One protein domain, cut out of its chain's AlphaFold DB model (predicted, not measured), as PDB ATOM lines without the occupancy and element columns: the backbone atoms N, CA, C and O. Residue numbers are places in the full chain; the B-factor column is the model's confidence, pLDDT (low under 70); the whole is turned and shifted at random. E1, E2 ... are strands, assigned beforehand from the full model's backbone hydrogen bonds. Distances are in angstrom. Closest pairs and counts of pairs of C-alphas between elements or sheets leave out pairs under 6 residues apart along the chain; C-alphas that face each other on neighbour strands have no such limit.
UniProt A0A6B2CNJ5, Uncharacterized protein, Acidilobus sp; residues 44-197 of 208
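What this domain is: This is residues 44 to 197 of the 208 residues of an uncharacterized protein of Acidilobus sp (UniProt A0A6B2CNJ5). Two strongly twisted sheets stand face to face and draw together along their sides, making a flattened, barrel-like sandwich that is only loosely closed. The curled sheet E1 E4 E10 E6 E7 E8 wraps partly over the second sheet, E2 E3 E11 E5 E9, with E8 packed on E5 along one side and E1 beside E2 and E3 on the other. The 154 printed residues hold eleven strands, E1 to E11 in order along the chain, and no named helix; both sheets are antiparallel throughout, and the class is all strand. The whole is compact, with a radius of gyration of the C-alphas of 15.6 A and spans of 53 by 36 by 28 A.

Where its parts are: Find C-alpha 44 at (37.761, -21.407, -30.130), where E1 begins; it covers residues 44 to 47. Next come E2, residues 57 to 61, and E3, residues 70 to 78, 25.7 A long. E4, residues 86 to 95, is 26.3 A long, and E5, residues 106 to 117, is 32.3 A. Find C-alpha 121 at (37.870, -35.925, -6.031), where E6 starts; it runs to residue 130 over 26.6 A. E7 is residues 142 to 148, 19.4 A; E8 is residues 151 to 155; E9 is residues 160 to 162. E10, residues 167 to 176, is 29.0 A long, and E11, residues 185 to 196, is 35.9 A, ending at C-alpha 196 (29.110, -10.458, -23.144).

How they stand to each other: Begin at edge strand E1, where N 46 is 2.8 A from O 92 of E4. E4 then pairs with E10, with N 168 and O 93 at 2.8 A, and E10 with E6, with N 171 and O 127 at 2.9 A. E6, E7 and E8 form a meander, each strand the antiparallel neighbour of the one before; N 145 and O 124 are 2.7 A apart, N 146 and O 153 2.9 A. In the other sheet, E2 and E3 are a hairpin, with N 59 and O 72 at 2.9 A. E3 neighbours E11, with N 75 and O 188 at 2.9 A; E11 neighbours E5, with N 189 and O 114 at 2.9 A. Edge strand E9 is the antiparallel neighbour of E5, with N 162 and O 106 within hydrogen-bond range at 2.7 A. Between the sheets, E5 and E8 have 12 pairs of C-alphas within 8 A, the closest Ser 114 and Cys 152 at 4.8 A. The closest C-alphas of E1 and E2, Phe 45 and Leu 58, are 7.5 A apart. E3 and E4 are near each other, but E2 and E10 are apart.

The domain as a whole: Look for the C-alphas of Ser 100 and Pro 181, the two farthest apart at 52.6 A. The printed part has no cut, and the link from E6 to E7, 11 residues, is long. Its mean pLDDT is 78.9, with values under 70 at residues 60 to 71, 78 to 83, 97 to 104 and 197.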
ATOM      1  N   TYR A  44      37.443 -20.064 -29.665       78.88
ATOM      2  CA  TYR A  44      37.761 -21.407 -30.130       78.88
ATOM      3  C   TYR A  44      38.776 -22.084 -29.203       78.88
ATOM      4  O   TYR A  44      39.659 -21.433 -28.641       78.88
ATOM      5  N   PHE A  45      38.639 -23.399 -29.054       81.56
ATOM      6  CA  PHE A  45      39.507 -24.220 -28.216       81.56
ATOM      7  C   PHE A  45      40.573 -24.928 -29.046       81.56
ATOM      8  O   PHE A  45      40.318 -25.347 -30.179       81.56
ATOM      9  N   LYS A  46      41.753 -25.090 -28.458       83.25
ATOM     10  CA  LYS A  46      42.876 -25.851 -29.003       83.25
ATOM     11  C   LYS A  46      43.419 -26.809 -27.938       83.25
ATOM     12  O   LYS A  46      43.328 -26.499 -26.750       83.25
ATOM     13  N   PRO A  47      43.975 -27.963 -28.335       83.19
ATOM     14  CA  PRO A  47      44.739 -28.796 -27.416       83.19
ATOM     15  C   PRO A  47      45.935 -28.015 -26.866       83.19
ATOM     16  O   PRO A  47      46.668 -27.407 -27.645       83.19
ATOM     17  N   GLY A  48      46.111 -28.032 -25.547       83.12
ATOM     18  CA  GLY A  48      47.328 -27.559 -24.896       83.12
ATOM     19  C   GLY A  48      48.428 -28.633 -24.880       83.12
ATOM     20  O   GLY A  48      48.184 -29.778 -25.275       83.12
ATOM     21  N   PRO A  49      49.637 -28.287 -24.416       85.69
ATOM     22  CA  PRO A  49      50.780 -29.192 -24.281       85.69
ATOM     23  C   PRO A  49      50.499 -30.550 -23.622       85.69
ATOM     24  O   PRO A  49      50.999 -31.558 -24.118       85.69
ATOM     25  N   ASP A  50      49.655 -30.608 -22.587       84.50
ATOM     26  CA  ASP A  50      49.370 -31.857 -21.858       84.50
ATOM     27  C   ASP A  50      48.095 -32.567 -22.353       84.50
ATOM     28  O   ASP A  50      47.572 -33.473 -21.701       84.50
ATOM     29  N   ALA A  51      47.549 -32.171 -23.506       77.38
ATOM     30  CA  ALA A  51      46.292 -32.714 -24.023       77.38
ATOM     31  C   ALA A  51      46.316 -34.240 -24.240       77.38
ATOM     32  O   ALA A  51      45.280 -34.894 -24.088       77.38
ATOM     33  N   SER A  52      47.473 -34.819 -24.582       82.75
ATOM     34  CA  SER A  52      47.626 -36.271 -24.756       82.75
ATOM     35  C   SER A  52      47.545 -37.037 -23.439       82.75
ATOM     36  O   SER A  52      46.993 -38.136 -23.416       82.75
ATOM     37  N   GLU A  53      48.037 -36.449 -22.347       82.06
ATOM     38  CA  GLU A  53      48.075 -37.081 -21.021       82.06
ATOM     39  C   GLU A  53      46.675 -37.289 -20.443       82.06
ATOM     40  O   GLU A  53      46.440 -38.217 -19.675       82.06
ATOM     41  N   VAL A  54      45.725 -36.449 -20.850       81.06
ATOM     42  CA  VAL A  54      44.324 -36.509 -20.411       81.06
ATOM     43  C   VAL A  54      43.366 -36.916 -21.529       81.06
ATOM     44  O   VAL A  54      42.159 -36.698 -21.410       81.06
ATOM     45  N   ASN A  55      43.892 -37.478 -22.625       83.44
ATOM     46  CA  ASN A  55      43.130 -37.893 -23.807       83.44
ATOM     47  C   ASN A  55      42.038 -36.868 -24.177       83.44
ATOM     48  O   ASN A  55      40.849 -37.196 -24.244       83.44
ATOM     49  N   LEU A  56      42.446 -35.602 -24.311       80.25
ATOM     50  CA  LEU A  56      41.540 -34.491 -24.570       80.25
ATOM     51  C   LEU A  56      40.788 -34.712 -25.884       80.25
ATOM     52  O   LEU A  56      41.389 -34.911 -26.941       80.25
ATOM     53  N   GLN A  57      39.469 -34.566 -25.831       78.94
ATOM     54  CA  GLN A  57      38.605 -34.562 -27.001       78.94
ATOM     55  C   GLN A  57      37.846 -33.240 -27.074       78.94
ATOM     56  O   GLN A  57      37.208 -32.811 -26.113       78.94
ATOM     57  N   LEU A  58      37.922 -32.597 -28.240       76.31
ATOM     58  CA  LEU A  58      37.202 -31.367 -28.552       76.31
ATOM     59  C   LEU A  58      36.148 -31.681 -29.613       76.31
ATOM     60  O   LEU A  58      36.486 -32.033 -30.743       76.31
ATOM     61  N   GLN A  59      34.872 -31.540 -29.261       72.31
ATOM     62  CA  GLN A  59      33.761 -31.750 -30.182       72.31
ATOM     63  C   GLN A  59      32.996 -30.444 -30.387       72.31
ATOM     64  O   GLN A  59      32.387 -29.906 -29.464       72.31
ATOM     65  N   ASN A  60      32.984 -29.945 -31.623       64.62
ATOM     66  CA  ASN A  60      32.172 -28.786 -31.978       64.62
ATOM     67  C   ASN A  60      30.695 -29.182 -32.075       64.62
ATOM     68  O   ASN A  60      30.329 -30.096 -32.817       64.62
ATOM     69  N   ILE A  61      29.836 -28.460 -31.360       61.34
ATOM     70  CA  ILE A  61      28.385 -28.541 -31.506       61.34
ATOM     71  C   ILE A  61      27.994 -27.618 -32.657       61.34
ATOM     72  O   ILE A  61      27.860 -26.406 -32.488       61.34
ATOM     73  N   THR A  62      27.820 -28.191 -33.844       54.12
ATOM     74  CA  THR A  62      27.348 -27.455 -35.029       54.12
ATOM     75  C   THR A  62      25.838 -27.574 -35.252       54.12
ATOM     76  O   THR A  62      25.286 -26.767 -35.989       54.12
ATOM     77  N   ASN A  63      25.159 -28.525 -34.591       44.78
ATOM     78  CA  ASN A  63      23.741 -28.860 -34.820       44.78
ATOM     79  C   ASN A  63      22.887 -28.863 -33.531       44.78
ATOM     80  O   ASN A  63      22.008 -29.705 -33.358       44.78
ATOM     81  N   GLY A  64      23.143 -27.935 -32.608       42.09
ATOM     82  CA  GLY A  64      22.256 -27.670 -31.469       42.09
ATOM     83  C   GLY A  64      21.162 -26.663 -31.837       42.09
ATOM     84  O   GLY A  64      21.346 -25.861 -32.747       42.09
ATOM     85  N   LYS A  65      20.023 -26.716 -31.133       39.16
ATOM     86  CA  LYS A  65      18.886 -25.765 -31.159       39.16
ATOM     87  C   LYS A  65      19.304 -24.324 -31.521       39.16
ATOM     88  O   LYS A  65      20.368 -23.870 -31.109       39.16
ATOM     89  N   VAL A  66      18.442 -23.580 -32.228       32.47
ATOM     90  CA  VAL A  66      18.664 -22.157 -32.573       32.47
ATOM     91  C   VAL A  66      19.173 -21.394 -31.341       32.47
ATOM     92  O   VAL A  66      18.445 -21.263 -30.360       32.47
ATOM     93  N   GLY A  67      20.433 -20.941 -31.388       45.72
ATOM     94  CA  GLY A  67      21.102 -20.242 -30.285       45.72
ATOM     95  C   GLY A  67      22.213 -21.006 -29.546       45.72
ATOM     96  O   GLY A  67      22.772 -20.430 -28.619       45.72
ATOM     97  N   THR A  68      22.581 -22.243 -29.919       50.12
ATOM     98  CA  THR A  68      23.667 -22.978 -29.223       50.12
ATOM     99  C   THR A  68      24.813 -23.451 -30.134       50.12
ATOM    100  O   THR A  68      24.941 -24.645 -30.403       50.12
ATOM    101  N   PRO A  69      25.694 -22.541 -30.585       53.25
ATOM    102  CA  PRO A  69      27.063 -22.886 -30.950       53.25
ATOM    103  C   PRO A  69      27.897 -23.132 -29.680       53.25
ATOM    104  O   PRO A  69      27.836 -22.337 -28.743       53.25
ATOM    105  N   GLY A  70      28.700 -24.192 -29.638       61.12
ATOM    106  CA  GLY A  70      29.594 -24.459 -28.507       61.12
ATOM    107  C   GLY A  70      30.605 -25.559 -28.803       61.12
ATOM    108  O   GLY A  70      30.510 -26.233 -29.827       61.12
ATOM    109  N   THR A  71      31.560 -25.759 -27.901       64.50
ATOM    110  CA  THR A  71      32.500 -26.885 -27.958       64.50
ATOM    111  C   THR A  71      32.356 -27.689 -26.674       64.50
ATOM    112  O   THR A  71      32.482 -27.140 -25.578       64.50
ATOM    113  N   ILE A  72      32.070 -28.982 -26.816       70.69
ATOM    114  CA  ILE A  72      32.166 -29.946 -25.721       70.69
ATOM    115  C   ILE A  72      33.639 -30.290 -25.567       70.69
ATOM    116  O   ILE A  72      34.305 -30.669 -26.535       70.69
ATOM    117  N   VAL A  73      34.127 -30.139 -24.346       75.25
ATOM    118  CA  VAL A  73      35.473 -30.513 -23.942       75.25
ATOM    119  C   VAL A  73      35.354 -31.745 -23.056       75.25
ATOM    120  O   VAL A  73      34.753 -31.687 -21.981       75.25
ATOM    121  N   THR A  74      35.922 -32.856 -23.501       79.56
ATOM    122  CA  THR A  74      35.966 -34.101 -22.733       79.56
ATOM    123  C   THR A  74      37.411 -34.408 -22.378       79.56
ATOM    124  O   THR A  74      38.268 -34.487 -23.256       79.56
ATOM    125  N   LEU A  75      37.676 -34.580 -21.085       76.69
ATOM    126  CA  LEU A  75      38.980 -34.969 -20.560       76.69
ATOM    127  C   LEU A  75      38.839 -36.321 -19.865       76.69
ATOM    128  O   LEU A  75      37.962 -36.499 -19.016       76.69
ATOM    129  N   THR A  76      39.703 -37.269 -20.211       80.19
ATOM    130  CA  THR A  76      39.836 -38.541 -19.495       80.19
ATOM    131  C   THR A  76      41.143 -38.529 -18.734       80.19
ATOM    132  O   THR A  76      42.211 -38.751 -19.294       80.19
ATOM    133  N   VAL A  77      41.049 -38.260 -17.440       71.25
ATOM    134  CA  VAL A  77      42.215 -38.119 -16.579       71.25
ATOM    135  C   VAL A  77      42.641 -39.511 -16.103       71.25
ATOM    136  O   VAL A  77      41.840 -40.197 -15.448       71.25
ATOM    137  N   PRO A  78      43.873 -39.956 -16.409       68.94
ATOM    138  CA  PRO A  78      44.433 -41.142 -15.783       68.94
ATOM    139  C   PRO A  78      44.693 -40.829 -14.310       68.94
ATOM    140  O   PRO A  78      45.410 -39.887 -13.978       68.94
ATOM    141  N   VAL A  79      44.094 -41.604 -13.408       67.75
ATOM    142  CA  VAL A  79      44.272 -41.380 -11.973       67.75
ATOM    143  C   VAL A  79      45.333 -42.335 -11.456       67.75
ATOM    144  O   VAL A  79      45.251 -43.546 -11.665       67.75
ATOM    145  N   THR A  80      46.340 -41.794 -10.775       63.78
ATOM    146  CA  THR A  80      47.394 -42.607 -10.161       63.78
ATOM    147  C   THR A  80      47.064 -42.937  -8.703       63.78
ATOM    148  O   THR A  80      46.125 -42.398  -8.111       63.78
ATOM    149  N   ASN A  81      47.845 -43.826  -8.089       58.22
ATOM    150  CA  ASN A  81      47.683 -44.195  -6.682       58.22
ATOM    151  C   ASN A  81      48.195 -43.121  -5.699       58.22
ATOM    152  O   ASN A  81      48.340 -43.410  -4.511       58.22
ATOM    153  N   ALA A  82      48.488 -41.908  -6.170       61.16
ATOM    154  CA  ALA A  82      48.913 -40.797  -5.334       61.16
ATOM    155  C   ALA A  82      47.722 -39.940  -4.874       61.16
ATOM    156  O   ALA A  82      46.703 -39.807  -5.555       61.16
ATOM    157  N   THR A  83      47.871 -39.337  -3.695       65.94
ATOM    158  CA  THR A  83      46.973 -38.300  -3.154       65.94
ATOM    159  C   THR A  83      47.475 -36.886  -3.454       65.94
ATOM    160  O   THR A  83      46.979 -35.924  -2.877       65.94
ATOM    161  N   GLU A  84      48.505 -36.760  -4.291       71.62
ATOM    162  CA  GLU A  84      49.069 -35.476  -4.692       71.62
ATOM    163  C   GLU A  84      48.181 -34.789  -5.737       71.62
ATOM    164  O   GLU A  84      47.362 -35.425  -6.405       71.62
ATOM    165  N   ILE A  85      48.315 -33.467  -5.833       80.62
ATOM    166  CA  ILE A  85      47.579 -32.644  -6.789       80.62
ATOM    167  C   ILE A  85      48.150 -32.900  -8.183       80.62
ATOM    168  O   ILE A  85      49.358 -32.785  -8.388       80.62
ATOM    169  N   TYR A  86      47.281 -33.184  -9.150       81.25
ATOM    170  CA  TYR A  86      47.672 -33.265 -10.557       81.25
ATOM    171  C   TYR A  86      47.353 -31.945 -11.241       81.25
ATOM    172  O   TYR A  86      46.245 -31.433 -11.085       81.25
ATOM    173  N   VAL A  87      48.296 -31.400 -12.004       86.50
ATOM    174  CA  VAL A  87      48.073 -30.196 -12.808       86.50
ATOM    175  C   VAL A  87      48.338 -30.550 -14.261       86.50
ATOM    176  O   VAL A  87      49.439 -30.982 -14.585       86.50
ATOM    177  N   TYR A  88      47.324 -30.376 -15.108       84.69
ATOM    178  CA  TYR A  88      47.429 -30.615 -16.546       84.69
ATOM    179  C   TYR A  88      47.153 -29.344 -17.326       84.69
ATOM    180  O   TYR A  88      46.064 -28.769 -17.235       84.69
ATOM    181  N   HIS A  89      48.105 -28.965 -18.159       86.75
ATOM    182  CA  HIS A  89      48.002 -27.865 -19.096       86.75
ATOM    183  C   HIS A  89      47.369 -28.337 -20.413       86.75
ATOM    184  O   HIS A  89      47.999 -28.435 -21.469       86.75
ATOM    185  N   ALA A  90      46.107 -28.750 -20.319       77.62
ATOM    186  CA  ALA A  90      45.473 -29.539 -21.368       77.62
ATOM    187  C   ALA A  90      44.765 -28.699 -22.432       77.62
ATOM    188  O   ALA A  90      44.494 -29.215 -23.513       77.62
ATOM    189  N   LEU A  91      44.431 -27.436 -22.162       85.81
ATOM    190  CA  LEU A  91      43.525 -26.676 -23.017       85.81
ATOM    191  C   LEU A  91      44.022 -25.250 -23.255       85.81
ATOM    192  O   LEU A  91      44.369 -24.519 -22.331       85.81
ATOM    193  N   GLU A  92      43.976 -24.847 -24.517       86.88
ATOM    194  CA  GLU A  92      44.167 -23.478 -24.969       86.88
ATOM    195  C   GLU A  92      42.830 -22.888 -25.420       86.88
ATOM    196  O   GLU A  92      42.024 -23.533 -26.099       86.88
ATOM    197  N   LEU A  93      42.605 -21.632 -25.065       86.50
ATOM    198  CA  LEU A  93      41.393 -20.885 -25.343       86.50
ATOM    199  C   LEU A  93      41.760 -19.591 -26.062       86.50
ATOM    200  O   LEU A  93      42.388 -18.704 -25.488       86.50
ATOM    201  N   VAL A  94      41.344 -19.460 -27.318       86.12
ATOM    202  CA  VAL A  94      41.608 -18.249 -28.093       86.12
ATOM    203  C   VAL A  94      40.342 -17.427 -28.233       86.12
ATOM    204  O   VAL A  94      39.328 -17.897 -28.756       86.12
ATOM    205  N   VAL A  95      40.417 -16.178 -27.781       84.19
ATOM    206  CA  VAL A  95      39.294 -15.247 -27.799       84.19
ATOM    207  C   VAL A  95      39.332 -14.448 -29.091       84.19
ATOM    208  O   VAL A  95      40.247 -13.654 -29.326       84.19
ATOM    209  N   ASN A  96      38.325 -14.634 -29.938       77.69
ATOM    210  CA  ASN A  96      38.224 -13.888 -31.183       77.69
ATOM    211  C   ASN A  96      37.930 -12.414 -30.889       77.69
ATOM    212  O   ASN A  96      37.077 -12.082 -30.068       77.69
ATOM    213  N   SER A  97      38.627 -11.516 -31.587       68.31
ATOM    214  CA  SER A  97      38.319 -10.087 -31.556       68.31
ATOM    215  C   SER A  97      37.215  -9.805 -32.578       68.31
ATOM    216  O   SER A  97      37.486  -9.906 -33.778       68.31
ATOM    217  N   PRO A  98      35.972  -9.484 -32.170       60.47
ATOM    218  CA  PRO A  98      34.936  -9.122 -33.129       60.47
ATOM    219  C   PRO A  98      35.349  -7.863 -33.919       60.47
ATOM    220  O   PRO A  98      36.072  -7.012 -33.394       60.47
ATOM    221  N   PRO A  99      34.886  -7.711 -35.174       51.38
ATOM    222  CA  PRO A  99      35.300  -6.627 -36.072       51.38
ATOM    223  C   PRO A  99      34.836  -5.222 -35.645       51.38
ATOM    224  O   PRO A  99      35.239  -4.236 -36.254       51.38
ATOM    225  N   SER A 100      34.009  -5.101 -34.604       53.16
ATOM    226  CA  SER A 100      33.575  -3.819 -34.044       53.16
ATOM    227  C   SER A 100      33.855  -3.758 -32.548       53.16
ATOM    228  O   SER A 100      33.600  -4.747 -31.870       53.16
ATOM    229  N   TYR A 101      34.302  -2.578 -32.098       48.59
ATOM    230  CA  TYR A 101      34.623  -2.006 -30.771       48.59
ATOM    231  C   TYR A 101      33.958  -2.553 -29.486       48.59
ATOM    232  O   TYR A 101      33.742  -1.796 -28.540       48.59
ATOM    233  N   LEU A 102      33.643  -3.840 -29.394       53.00
ATOM    234  CA  LEU A 102      33.261  -4.485 -28.149       53.00
ATOM    235  C   LEU A 102      34.525  -4.596 -27.298       53.00
ATOM    236  O   LEU A 102      35.233  -5.595 -27.309       53.00
ATOM    237  N   THR A 103      34.806  -3.520 -26.569       55.50
ATOM    238  CA  THR A 103      35.778  -3.472 -25.471       55.50
ATOM    239  C   THR A 103      35.263  -4.208 -24.236       55.50
ATOM    240  O   THR A 103      35.949  -4.270 -23.218       55.50
ATOM    241  N   THR A 104      34.041  -4.747 -24.299       66.62
ATOM    242  CA  THR A 104      33.428  -5.470 -23.198       66.62
ATOM    243  C   THR A 104      34.121  -6.820 -23.022       66.62
ATOM    244  O   THR A 104      34.169  -7.602 -23.976       66.62
ATOM    245  N   PRO A 105      34.635  -7.116 -21.818       73.31
ATOM    246  CA  PRO A 105      35.197  -8.423 -21.529       73.31
ATOM    247  C   PRO A 105      34.150  -9.523 -21.721       73.31
ATOM    248  O   PRO A 105      32.961  -9.337 -21.438       73.31
ATOM    249  N   LEU A 106      34.612 -10.671 -22.208       80.94
ATOM    250  CA  LEU A 106      33.795 -11.864 -22.380       80.94
ATOM    251  C   LEU A 106      33.845 -12.682 -21.090       80.94
ATOM    252  O   LEU A 106      34.925 -13.055 -20.644       80.94
ATOM    253  N   THR A 107      32.701 -12.974 -20.487       83.44
ATOM    254  CA  THR A 107      32.649 -13.821 -19.294       83.44
ATOM    255  C   THR A 107      32.613 -15.288 -19.708       83.44
ATOM    256  O   THR A 107      31.732 -15.705 -20.463       83.44
ATOM    257  N   LEU A 108      33.573 -16.065 -19.205       85.06
ATOM    258  CA  LEU A 108      33.621 -17.519 -19.321       85.06
ATOM    259  C   LEU A 108      32.828 -18.151 -18.179       85.06
ATOM    260  O   LEU A 108      33.014 -17.804 -17.010       85.06
ATOM    261  N   TYR A 109      31.993 -19.127 -18.512       83.44
ATOM    262  CA  TYR A 109      31.328 -19.970 -17.530       83.44
ATOM    263  C   TYR A 109      31.216 -21.414 -18.031       83.44
ATOM    264  O   TYR A 109      31.380 -21.719 -19.208       83.44
ATOM    265  N   VAL A 110      30.932 -22.324 -17.116       82.56
ATOM    266  CA  VAL A 110      30.569 -23.718 -17.366       82.56
ATOM    267  C   VAL A 110      29.050 -23.795 -17.464       82.56
ATOM    268  O   VAL A 110      28.338 -23.622 -16.477       82.56
ATOM    269  N   ASN A 111      28.566 -24.021 -18.684       78.62
ATOM    270  CA  ASN A 111      27.147 -24.181 -18.996       78.62
ATOM    271  C   ASN A 111      26.623 -25.543 -18.525       78.62
ATOM    272  O   ASN A 111      25.477 -25.676 -18.108       78.62
ATOM    273  N   TYR A 112      27.471 -26.564 -18.605       80.62
ATOM    274  CA  TYR A 112      27.175 -27.905 -18.125       80.62
ATOM    275  C   TYR A 112      28.474 -28.624 -17.787       80.62
ATOM    276  O   TYR A 112      29.477 -28.452 -18.482       80.62
ATOM    277  N   CYS A 113      28.443 -29.470 -16.763       82.25
ATOM    278  CA  CYS A 113      29.480 -30.466 -16.574       82.25
ATOM    279  C   CYS A 113      28.900 -31.799 -16.104       82.25
ATOM    280  O   CYS A 113      27.886 -31.853 -15.407       82.25
ATOM    281  N   SER A 114      29.567 -32.884 -16.480       85.62
ATOM    282  CA  SER A 114      29.278 -34.228 -15.999       85.62
ATOM    283  C   SER A 114      30.554 -34.966 -15.653       85.62
ATOM    284  O   SER A 114      31.637 -34.682 -16.168       85.62
ATOM    285  N   TYR A 115      30.400 -35.920 -14.747       85.62
ATOM    286  CA  TYR A 115      31.479 -36.724 -14.227       85.62
ATOM    287  C   TYR A 115      31.097 -38.199 -14.296       85.62
ATOM    288  O   TYR A 115      29.996 -38.577 -13.895       85.62
ATOM    289  N   SER A 116      32.014 -39.035 -14.773       85.31
ATOM    290  CA  SER A 116      31.879 -40.487 -14.718       85.31
ATOM    291  C   SER A 116      33.213 -41.126 -14.362       85.31
ATOM    292  O   SER A 116      34.231 -40.826 -14.978       85.31
ATOM    293  N   GLY A 117      33.219 -42.036 -13.397       79.94
ATOM    294  CA  GLY A 117      34.432 -42.720 -12.970       79.94
ATOM    295  C   GLY A 117      34.281 -43.320 -11.582       79.94
ATOM    296  O   GLY A 117      33.301 -43.075 -10.880       79.94
ATOM    297  N   ASN A 118      35.269 -44.117 -11.186       75.06
ATOM    298  CA  ASN A 118      35.315 -44.767  -9.872       75.06
ATOM    299  C   ASN A 118      36.201 -44.020  -8.857       75.06
ATOM    300  O   ASN A 118      36.289 -44.416  -7.694       75.06
ATOM    301  N   THR A 119      36.849 -42.940  -9.294       78.25
ATOM    302  CA  THR A 119      37.685 -42.089  -8.448       78.25
ATOM    303  C   THR A 119      36.830 -41.017  -7.779       78.25
ATOM    304  O   THR A 119      35.878 -40.516  -8.370       78.25
ATOM    305  N   ALA A 120      37.159 -40.661  -6.542       77.31
ATOM    306  CA  ALA A 120      36.554 -39.524  -5.863       77.31
ATOM    307  C   ALA A 120      37.562 -38.367  -5.805       77.31
ATOM    308  O   ALA A 120      38.728 -38.566  -5.456       77.31
ATOM    309  N   PHE A 121      37.097 -37.162  -6.121       81.50
ATOM    310  CA  PHE A 121      37.870 -35.925  -6.031       81.50
ATOM    311  C   PHE A 121      37.234 -35.013  -4.983       81.50
ATOM    312  O   PHE A 121      36.014 -35.027  -4.823       81.50
ATOM    313  N   ASN A 122      38.050 -34.240  -4.269       86.06
ATOM    314  CA  ASN A 122      37.553 -33.170  -3.403       86.06
ATOM    315  C   ASN A 122      36.985 -32.036  -4.264       86.06
ATOM    316  O   ASN A 122      35.855 -31.598  -4.063       86.06
ATOM    317  N   ASN A 123      37.769 -31.608  -5.250       89.88
ATOM    318  CA  ASN A 123      37.419 -30.606  -6.244       89.88
ATOM    319  C   ASN A 123      38.363 -30.708  -7.453       89.88
ATOM    320  O   ASN A 123      39.418 -31.351  -7.407       89.88
ATOM    321  N   ILE A 124      37.964 -30.071  -8.547       89.69
ATOM    322  CA  ILE A 124      38.802 -29.806  -9.715       89.69
ATOM    323  C   ILE A 124      38.757 -28.300  -9.946       89.69
ATOM    324  O   ILE A 124      37.683 -27.742 -10.146       89.69
ATOM    325  N   THR A 125      39.901 -27.634  -9.923       92.94
ATOM    326  CA  THR A 125      39.992 -26.195 -10.171       92.94
ATOM    327  C   THR A 125      40.532 -25.963 -11.572       92.94
ATOM    328  O   THR A 125      41.639 -26.389 -11.896       92.94
ATOM    329  N   LEU A 126      39.754 -25.272 -12.398       92.44
ATOM    330  CA  LEU A 126      40.227 -24.733 -13.664       92.44
ATOM    331  C   LEU A 126      40.940 -23.427 -13.351       92.44
ATOM    332  O   LEU A 126      40.339 -22.553 -12.724       92.44
ATOM    333  N   VAL A 127      42.183 -23.287 -13.796       93.69
ATOM    334  CA  VAL A 127      42.971 -22.060 -13.653       93.69
ATOM    335  C   VAL A 127      43.171 -21.456 -15.034       93.69
ATOM    336  O   VAL A 127      43.807 -22.052 -15.897       93.69
ATOM    337  N   ILE A 128      42.601 -20.275 -15.243       93.44
ATOM    338  CA  ILE A 128      42.550 -19.569 -16.516       93.44
ATOM    339  C   ILE A 128      43.473 -18.357 -16.444       93.44
ATOM    340  O   ILE A 128      43.310 -17.490 -15.586       93.44
ATOM    341  N   TYR A 129      44.439 -18.276 -17.353       94.06
ATOM    342  CA  TYR A 129      45.412 -17.185 -17.386       94.06
ATOM    343  C   TYR A 129      45.898 -16.935 -18.814       94.06
ATOM    344  O   TYR A 129      45.895 -17.851 -19.637       94.06
ATOM    345  N   PRO A 130      46.266 -15.692 -19.162       93.12
ATOM    346  CA  PRO A 130      46.769 -15.391 -20.494       93.12
ATOM    347  C   PRO A 130      48.082 -16.138 -20.741       93.12
ATOM    348  O   PRO A 130      48.895 -16.292 -19.833       93.12
ATOM    349  N   THR A 131      48.324 -16.531 -21.987       91.25
ATOM    350  CA  THR A 131      49.558 -17.226 -22.412       91.25
ATOM    351  C   THR A 131      50.846 -16.434 -22.160       91.25
ATOM    352  O   THR A 131      51.926 -17.010 -22.090       91.25
ATOM    353  N   SER A 132      50.741 -15.113 -22.001       90.25
ATOM    354  CA  SER A 132      51.834 -14.214 -21.614       90.25
ATOM    355  C   SER A 132      52.006 -14.046 -20.098       90.25
ATOM    356  O   SER A 132      52.924 -13.351 -19.664       90.25
ATOM    357  N   GLY A 133      51.106 -14.616 -19.297       89.06
ATOM    358  CA  GLY A 133      51.085 -14.513 -17.842       89.06
ATOM    359  C   GLY A 133      51.457 -15.818 -17.143       89.06
ATOM    360  O   GLY A 133      51.819 -16.811 -17.767       89.06
ATOM    361  N   THR A 134      51.352 -15.806 -15.817       88.44
ATOM    362  CA  THR A 134      51.597 -16.967 -14.951       88.44
ATOM    363  C   THR A 134      50.295 -17.454 -14.314       88.44
ATOM    364  O   THR A 134      49.443 -16.615 -13.995       88.44
ATOM    365  N   PRO A 135      50.141 -18.767 -14.063       90.38
ATOM    366  CA  PRO A 135      48.956 -19.307 -13.405       90.38
ATOM    367  C   PRO A 135      48.775 -18.701 -12.009       90.38
ATOM    368  O   PRO A 135      49.740 -18.451 -11.283       90.38
ATOM    369  N   SER A 136      47.523 -18.455 -11.623       89.94
ATOM    370  CA  SER A 136      47.178 -17.877 -10.325       89.94
ATOM    371  C   SER A 136      45.832 -18.400  -9.841       89.94
ATOM    372  O   SER A 136      44.829 -18.269 -10.534       89.94
ATOM    373  N   PHE A 137      45.797 -18.906  -8.606       88.88
ATOM    374  CA  PHE A 137      44.574 -19.343  -7.922       88.88
ATOM    375  C   PHE A 137      43.754 -18.172  -7.343       88.88
ATOM    376  O   PHE A 137      42.953 -18.347  -6.428       88.88
ATOM    377  N   ALA A 138      43.977 -16.950  -7.833       88.81
ATOM    378  CA  ALA A 138      43.242 -15.777  -7.392       88.81
ATOM    379  C   ALA A 138      41.793 -15.778  -7.927       88.81
ATOM    380  O   ALA A 138      41.539 -16.251  -9.042       88.81
ATOM    381  N   PRO A 139      40.837 -15.191  -7.181       86.88
ATOM    382  CA  PRO A 139      39.481 -14.983  -7.677       86.88
ATOM    383  C   PRO A 139      39.475 -14.226  -9.014       86.88
ATOM    384  O   PRO A 139      40.219 -13.265  -9.190       86.88
ATOM    385  N   GLY A 140      38.620 -14.653  -9.948       85.81
ATOM    386  CA  GLY A 140      38.521 -14.088 -11.302       85.81
ATOM    387  C   GLY A 140      39.377 -14.816 -12.342       85.81
ATOM    388  O   GLY A 140      39.156 -14.631 -13.535       85.81
ATOM    389  N   ASN A 141      40.273 -15.700 -11.896       90.56
ATOM    390  CA  ASN A 141      41.065 -16.582 -12.755       90.56
ATOM    391  C   ASN A 141      40.682 -18.057 -12.595       90.56
ATOM    392  O   ASN A 141      41.262 -18.905 -13.260       90.56
ATOM    393  N   ILE A 142      39.743 -18.388 -11.702       93.19
ATOM    394  CA  ILE A 142      39.422 -19.778 -11.373       93.19
ATOM    395  C   ILE A 142      37.943 -20.110 -11.528       93.19
ATOM    396  O   ILE A 142      37.069 -19.285 -11.245       93.19
ATOM    397  N   ILE A 143      37.683 -21.353 -11.929       91.19
ATOM    398  CA  ILE A 143      36.369 -21.995 -11.860       91.19
ATOM    399  C   ILE A 143      36.545 -23.276 -11.057       91.19
ATOM    400  O   ILE A 143      37.375 -24.116 -11.403       91.19
ATOM    401  N   GLU A 144      35.772 -23.435  -9.993       93.75
ATOM    402  CA  GLU A 144      35.810 -24.647  -9.181       93.75
ATOM    403  C   GLU A 144      34.724 -25.611  -9.643       93.75
ATOM    404  O   GLU A 144      33.564 -25.237  -9.795       93.75
ATOM    405  N   LEU A 145      35.105 -26.861  -9.872       91.00
ATOM    406  CA  LEU A 145      34.202 -27.956 -10.170       91.00
ATOM    407  C   LEU A 145      34.170 -28.934  -9.006       91.00
ATOM    408  O   LEU A 145      35.207 -29.391  -8.519       91.00
ATOM    409  N   THR A 146      32.960 -29.330  -8.643       91.69
ATOM    410  CA  THR A 146      32.708 -30.369  -7.648       91.69
ATOM    411  C   THR A 146      32.088 -31.567  -8.359       91.69
ATOM    412  O   THR A 146      30.874 -31.580  -8.597       91.69
ATOM    413  N   PRO A 147      32.899 -32.557  -8.774       85.75
ATOM    414  CA  PRO A 147      32.387 -33.781  -9.373       85.75
ATOM    415  C   PRO A 147      31.710 -34.667  -8.319       85.75
ATOM    416  O   PRO A 147      32.144 -34.750  -7.170       85.75
ATOM    417  N   SER A 148      30.661 -35.377  -8.722       82.31
ATOM    418  CA  SER A 148      29.963 -36.371  -7.909       82.31
ATOM    419  C   SER A 148      29.550 -37.566  -8.767       82.31
ATOM    420  O   SER A 148      29.528 -37.500  -9.992       82.31
ATOM    421  N   SER A 149      29.187 -38.684  -8.137       71.62
ATOM    422  CA  SER A 149      28.733 -39.880  -8.863       71.62
ATOM    423  C   SER A 149      27.449 -39.669  -9.674       71.62
ATOM    424  O   SER A 149      27.124 -40.501 -10.517       71.62
ATOM    425  N   THR A 150      26.712 -38.586  -9.418       74.50
ATOM    426  CA  THR A 150      25.449 -38.259 -10.089       74.50
ATOM    427  C   THR A 150      25.539 -37.022 -10.984       74.50
ATOM    428  O   THR A 150      24.551 -36.679 -11.629       74.50
ATOM    429  N   GLY A 151      26.693 -36.351 -11.056       81.38
ATOM    430  CA  GLY A 151      26.866 -35.167 -11.894       81.38
ATOM    431  C   GLY A 151      28.109 -34.349 -11.555       81.38
ATOM    432  O   GLY A 151      29.053 -34.823 -10.936       81.38
ATOM    433  N   CYS A 152      28.123 -33.096 -11.986       85.69
ATOM    434  CA  CYS A 152      29.154 -32.132 -11.633       85.69
ATOM    435  C   CYS A 152      28.505 -30.754 -11.475       85.69
ATOM    436  O   CYS A 152      27.547 -30.427 -12.179       85.69
ATOM    437  N   SER A 153      29.005 -29.953 -10.536       89.50
ATOM    438  CA  SER A 153      28.595 -28.556 -10.364       89.50
ATOM    439  C   SER A 153      29.788 -27.625 -10.500       89.50
ATOM    440  O   SER A 153      30.872 -27.968 -10.038       89.50
ATOM    441  N   ALA A 154      29.564 -26.441 -11.070       88.19
ATOM    442  CA  ALA A 154      30.565 -25.388 -11.183       88.19
ATOM    443  C   ALA A 154      30.234 -24.205 -10.267       88.19
ATOM    444  O   ALA A 154      29.087 -23.751 -10.223       88.19
ATOM    445  N   THR A 155      31.242 -23.685  -9.575       88.38
ATOM    446  CA  THR A 155      31.155 -22.509  -8.707       88.38
ATOM    447  C   THR A 155      32.168 -21.447  -9.119       88.38
ATOM    448  O   THR A 155      33.277 -21.738  -9.566       88.38
ATOM    449  N   TYR A 156      31.762 -20.185  -8.955       83.81
ATOM    450  CA  TYR A 156      32.550 -19.004  -9.303       83.81
ATOM    451  C   TYR A 156      32.490 -18.038  -8.127       83.81
ATOM    452  O   TYR A 156      31.408 -17.577  -7.762       83.81
ATOM    453  N   THR A 157      33.633 -17.707  -7.535       78.25
ATOM    454  CA  THR A 157      33.690 -16.641  -6.523       78.25
ATOM    455  C   THR A 157      33.597 -15.265  -7.181       78.25
ATOM    456  O   THR A 157      32.954 -14.358  -6.661       78.25
ATOM    457  N   VAL A 158      34.236 -15.120  -8.343       84.00
ATOM    458  CA  VAL A 158      34.262 -13.910  -9.172       84.00
ATOM    459  C   VAL A 158      34.170 -14.356 -10.636       84.00
ATOM    460  O   VAL A 158      34.777 -15.376 -10.973       84.00
ATOM    461  N   PRO A 159      33.430 -13.644 -11.510       82.94
ATOM    462  CA  PRO A 159      33.349 -13.989 -12.927       82.94
ATOM    463  C   PRO A 159      34.732 -14.049 -13.583       82.94
ATOM    464  O   PRO A 159      35.539 -13.132 -13.417       82.94
ATOM    465  N   VAL A 160      34.987 -15.103 -14.362       88.19
ATOM    466  CA  VAL A 160      36.211 -15.213 -15.162       88.19
ATOM    467  C   VAL A 160      36.025 -14.406 -16.434       88.19
ATOM    468  O   VAL A 160      35.164 -14.722 -17.253       88.19
ATOM    469  N   THR A 161      36.816 -13.349 -16.589       88.88
ATOM    470  CA  THR A 161      36.700 -12.422 -17.718       88.88
ATOM    471  C   THR A 161      37.865 -12.578 -18.682       88.88
ATOM    472  O   THR A 161      39.023 -12.692 -18.289       88.88
ATOM    473  N   LEU A 162      37.541 -12.590 -19.969       86.81
ATOM    474  CA  LEU A 162      38.457 -12.836 -21.064       86.81
ATOM    475  C   LEU A 162      38.545 -11.598 -21.952       86.81
ATOM    476  O   LEU A 162      37.535 -10.980 -22.304       86.81
ATOM    477  N   THR A 163      39.767 -11.242 -22.331       88.31
ATOM    478  CA  THR A 163      40.046 -10.109 -23.209       88.31
ATOM    479  C   THR A 163      40.007 -10.557 -24.673       88.31
ATOM    480  O   THR A 163      40.714 -11.503 -25.033       88.31
ATOM    481  N   PRO A 164      39.220  -9.890 -25.538       84.31
ATOM    482  CA  PRO A 164      39.235 -10.154 -26.974       84.31
ATOM    483  C   PRO A 164      40.635 -10.020 -27.583       84.31
ATOM    484  O   PRO A 164      41.368  -9.089 -27.261       84.31
ATOM    485  N   GLY A 165      41.004 -10.944 -28.472       82.94
ATOM    486  CA  GLY A 165      42.325 -10.979 -29.111       82.94
ATOM    487  C   GLY A 165      43.426 -11.638 -28.272       82.94
ATOM    488  O   GLY A 165      44.534 -11.822 -28.774       82.94
ATOM    489  N   THR A 166      43.135 -12.035 -27.033       88.56
ATOM    490  CA  THR A 166      44.086 -12.726 -26.158       88.56
ATOM    491  C   THR A 166      43.879 -14.240 -26.216       88.56
ATOM    492  O   THR A 166      42.754 -14.735 -26.316       88.56
ATOM    493  N   THR A 167      44.980 -14.989 -26.141       89.94
ATOM    494  CA  THR A 167      44.954 -16.445 -25.935       89.94
ATOM    495  C   THR A 167      45.232 -16.755 -24.473       89.94
ATOM    496  O   THR A 167      46.144 -16.169 -23.879       89.94
ATOM    497  N   TYR A 168      44.461 -17.681 -23.920       91.50
ATOM    498  CA  TYR A 168      44.526 -18.140 -22.542       91.50
ATOM    499  C   TYR A 168      44.857 -19.624 -22.488       91.50
ATOM    500  O   TYR A 168      44.446 -20.396 -23.353       91.50
ATOM    501  N   TYR A 169      45.543 -20.009 -21.427       92.88
ATOM    502  CA  TYR A 169      45.654 -21.387 -20.998       92.88
ATOM    503  C   TYR A 169      44.573 -21.702 -19.969       92.88
ATOM    504  O   TYR A 169      44.132 -20.818 -19.227       92.88
ATOM    505  N   VAL A 170      44.137 -22.958 -19.955       91.94
ATOM    506  CA  VAL A 170      43.228 -23.509 -18.955       91.94
ATOM    507  C   VAL A 170      43.881 -24.754 -18.369       91.94
ATOM    508  O   VAL A 170      43.895 -25.821 -18.993       91.94
ATOM    509  N   ASP A 171      44.406 -24.598 -17.159       91.88
ATOM    510  CA  ASP A 171      45.025 -25.688 -16.412       91.88
ATOM    511  C   ASP A 171      43.973 -26.387 -15.562       91.88
ATOM    512  O   ASP A 171      43.123 -25.746 -14.939       91.88
ATOM    513  N   PHE A 172      44.057 -27.710 -15.499       89.81
ATOM    514  CA  PHE A 172      43.196 -28.541 -14.670       89.81
ATOM    515  C   PHE A 172      43.978 -28.975 -13.438       89.81
ATOM    516  O   PHE A 172      44.779 -29.906 -13.512       89.81
ATOM    517  N   ALA A 173      43.741 -28.304 -12.311       89.81
ATOM    518  CA  ALA A 173      44.260 -28.703 -11.011       89.81
ATOM    519  C   ALA A 173      43.266 -29.660 -10.339       89.81
ATOM    520  O   ALA A 173      42.149 -29.281  -9.987       89.81
ATOM    521  N   ILE A 174      43.655 -30.919 -10.186       87.06
ATOM    522  CA  ILE A 174      42.797 -32.006  -9.719       87.06
ATOM    523  C   ILE A 174      43.243 -32.412  -8.323       87.06
ATOM    524  O   ILE A 174      44.409 -32.746  -8.120       87.06
ATOM    525  N   PHE A 175      42.298 -32.428  -7.382       88.00
ATOM    526  CA  PHE A 175      42.550 -32.734  -5.976       88.00
ATOM    527  C   PHE A 175      41.865 -34.059  -5.602       88.00
ATOM    528  O   PHE A 175      40.662 -34.078  -5.314       88.00
ATOM    529  N   PRO A 176      42.585 -35.194  -5.609       82.75
ATOM    530  CA  PRO A 176      42.036 -36.482  -5.193       82.75
ATOM    531  C   PRO A 176      41.611 -36.462  -3.725       82.75
ATOM    532  O   PRO A 176      42.311 -35.911  -2.878       82.75
ATOM    533  N   SER A 177      40.491 -37.110  -3.397       84.38
ATOM    534  CA  SER A 177      40.109 -37.303  -1.989       84.38
ATOM    535  C   SER A 177      40.821 -38.496  -1.349       84.38
ATOM    536  O   SER A 177      40.947 -38.574  -0.127       84.38
ATOM    537  N   LYS A 178      41.293 -39.437  -2.175       80.62
ATOM    538  CA  LYS A 178      42.056 -40.623  -1.780       80.62
ATOM    539  C   LYS A 178      42.856 -41.162  -2.962       80.62
ATOM    540  O   LYS A 178      42.516 -40.901  -4.112       80.62
ATOM    541  N   ALA A 179      43.865 -41.975  -2.659       78.00
ATOM    542  CA  ALA A 179      44.580 -42.755  -3.657       78.00
ATOM    543  C   ALA A 179      43.602 -43.642  -4.442       78.00
ATOM    544  O   ALA A 179      42.779 -44.351  -3.846       78.00
ATOM    545  N   ALA A 180      43.690 -43.605  -5.770       75.81
ATOM    546  CA  ALA A 180      42.884 -44.462  -6.626       75.81
ATOM    547  C   ALA A 180      43.584 -45.812  -6.875       75.81
ATOM    548  O   ALA A 180      44.816 -45.871  -6.925       75.81
ATOM    549  N   PRO A 181      42.829 -46.913  -7.028       79.06
ATOM    550  CA  PRO A 181      43.385 -48.175  -7.504       79.06
ATOM    551  C   PRO A 181      44.113 -48.017  -8.845       79.06
ATOM    552  O   PRO A 181      43.725 -47.213  -9.691       79.06
ATOM    553  N   VAL A 182      45.153 -48.824  -9.070       76.56
ATOM    554  CA  VAL A 182      45.870 -48.842 -10.355       76.56
ATOM    555  C   VAL A 182      44.898 -49.183 -11.488       76.56
ATOM    556  O   VAL A 182      44.143 -50.150 -11.390       76.56
ATOM    557  N   GLY A 183      44.923 -48.388 -12.559       71.44
ATOM    558  CA  GLY A 183      44.010 -48.527 -13.699       71.44
ATOM    559  C   GLY A 183      42.669 -47.808 -13.527       71.44
ATOM    560  O   GLY A 183      41.817 -47.906 -14.407       71.44
ATOM    561  N   SER A 184      42.467 -47.073 -12.429       78.69
ATOM    562  CA  SER A 184      41.331 -46.166 -12.296       78.69
ATOM    563  C   SER A 184      41.387 -45.040 -13.323       78.69
ATOM    564  O   SER A 184      42.412 -44.391 -13.529       78.69
ATOM    565  N   THR A 185      40.236 -44.767 -13.925       79.00
ATOM    566  CA  THR A 185      40.042 -43.656 -14.852       79.00
ATOM    567  C   THR A 185      38.849 -42.826 -14.422       79.00
ATOM    568  O   THR A 185      37.885 -43.332 -13.830       79.00
ATOM    569  N   ALA A 186      38.903 -41.546 -14.755       83.00
ATOM    570  CA  ALA A 186      37.801 -40.632 -14.562       83.00
ATOM    571  C   ALA A 186      37.631 -39.754 -15.802       83.00
ATOM    572  O   ALA A 186      38.605 -39.243 -16.349       83.00
ATOM    573  N   THR A 187      36.389 -39.575 -16.232       86.00
ATOM    574  CA  THR A 187      36.036 -38.736 -17.373       86.00
ATOM    575  C   THR A 187      35.223 -37.549 -16.884       86.00
ATOM    576  O   THR A 187      34.189 -37.708 -16.230       86.00
ATOM    577  N   LEU A 188      35.706 -36.357 -17.220       85.06
ATOM    578  CA  LEU A 188      35.039 -35.086 -16.996       85.06
ATOM    579  C   LEU A 188      34.619 -34.529 -18.356       85.06
ATOM    580  O   LEU A 188      35.446 -34.369 -19.253       85.06
ATOM    581  N   THR A 189      33.333 -34.234 -18.507       87.12
ATOM    582  CA  THR A 189      32.807 -33.565 -19.701       87.12
ATOM    583  C   THR A 189      32.325 -32.184 -19.309       87.12
ATOM    584  O   THR A 189      31.556 -32.046 -18.360       87.12
ATOM    585  N   ILE A 190      32.775 -31.165 -20.030       84.06
ATOM    586  CA  ILE A 190      32.452 -29.764 -19.778       84.06
ATOM    587  C   ILE A 190      31.925 -29.156 -21.072       84.06
ATOM    588  O   ILE A 190      32.542 -29.262 -22.131       84.06
ATOM    589  N   LEU A 191      30.792 -28.471 -20.977       83.50
ATOM    590  CA  LEU A 191      30.339 -27.534 -21.992       83.50
ATOM    591  C   LEU A 191      30.560 -26.125 -21.458       83.50
ATOM    592  O   LEU A 191      29.894 -25.695 -20.512       83.50
ATOM    593  N   PHE A 192      31.488 -25.404 -22.073       81.94
ATOM    594  CA  PHE A 192      31.701 -23.997 -21.765       81.94
ATOM    595  C   PHE A 192      30.633 -23.126 -22.428       81.94
ATOM    596  O   PHE A 192      30.156 -23.416 -23.528       81.94
ATOM    597  N   GLY A 193      30.267 -22.052 -21.743       77.62
ATOM    598  CA  GLY A 193      29.424 -20.987 -22.249       77.62
ATOM    599  C   GLY A 193      30.126 -19.640 -22.127       77.62
ATOM    600  O   GLY A 193      31.057 -19.462 -21.337       77.62
ATOM    601  N   PHE A 194      29.672 -18.696 -22.944       77.56
ATOM    602  CA  PHE A 194      30.260 -17.369 -23.046       77.56
ATOM    603  C   PHE A 194      29.160 -16.320 -23.093       77.56
ATOM    604  O   PHE A 194      28.186 -16.474 -23.833       77.56
ATOM    605  N   SER A 195      29.322 -15.246 -22.327       73.88
ATOM    606  CA  SER A 195      28.417 -14.100 -22.370       73.88
ATOM    607  C   SER A 195      29.198 -12.796 -22.455       73.88
ATOM    608  O   SER A 195      30.255 -12.630 -21.850       73.88
ATOM    609  N   TYR A 196      28.668 -11.845 -23.221       70.25
ATOM    610  CA  TYR A 196      29.110 -10.458 -23.144       70.25
ATOM    611  C   TYR A 196      28.368  -9.797 -21.974       70.25
ATOM    612  O   TYR A 196      27.138  -9.759 -21.974       70.25
ATOM    613  N   GLY A 197      29.100  -9.306 -20.970       58.31
ATOM    614  CA  GLY A 197      28.528  -8.730 -19.743       58.31
ATOM    615  C   GLY A 197      28.990  -9.436 -18.463       58.31
ATOM    616  O   GLY A 197      29.749 -10.398 -18.511       58.31
TER     617      GLY A 197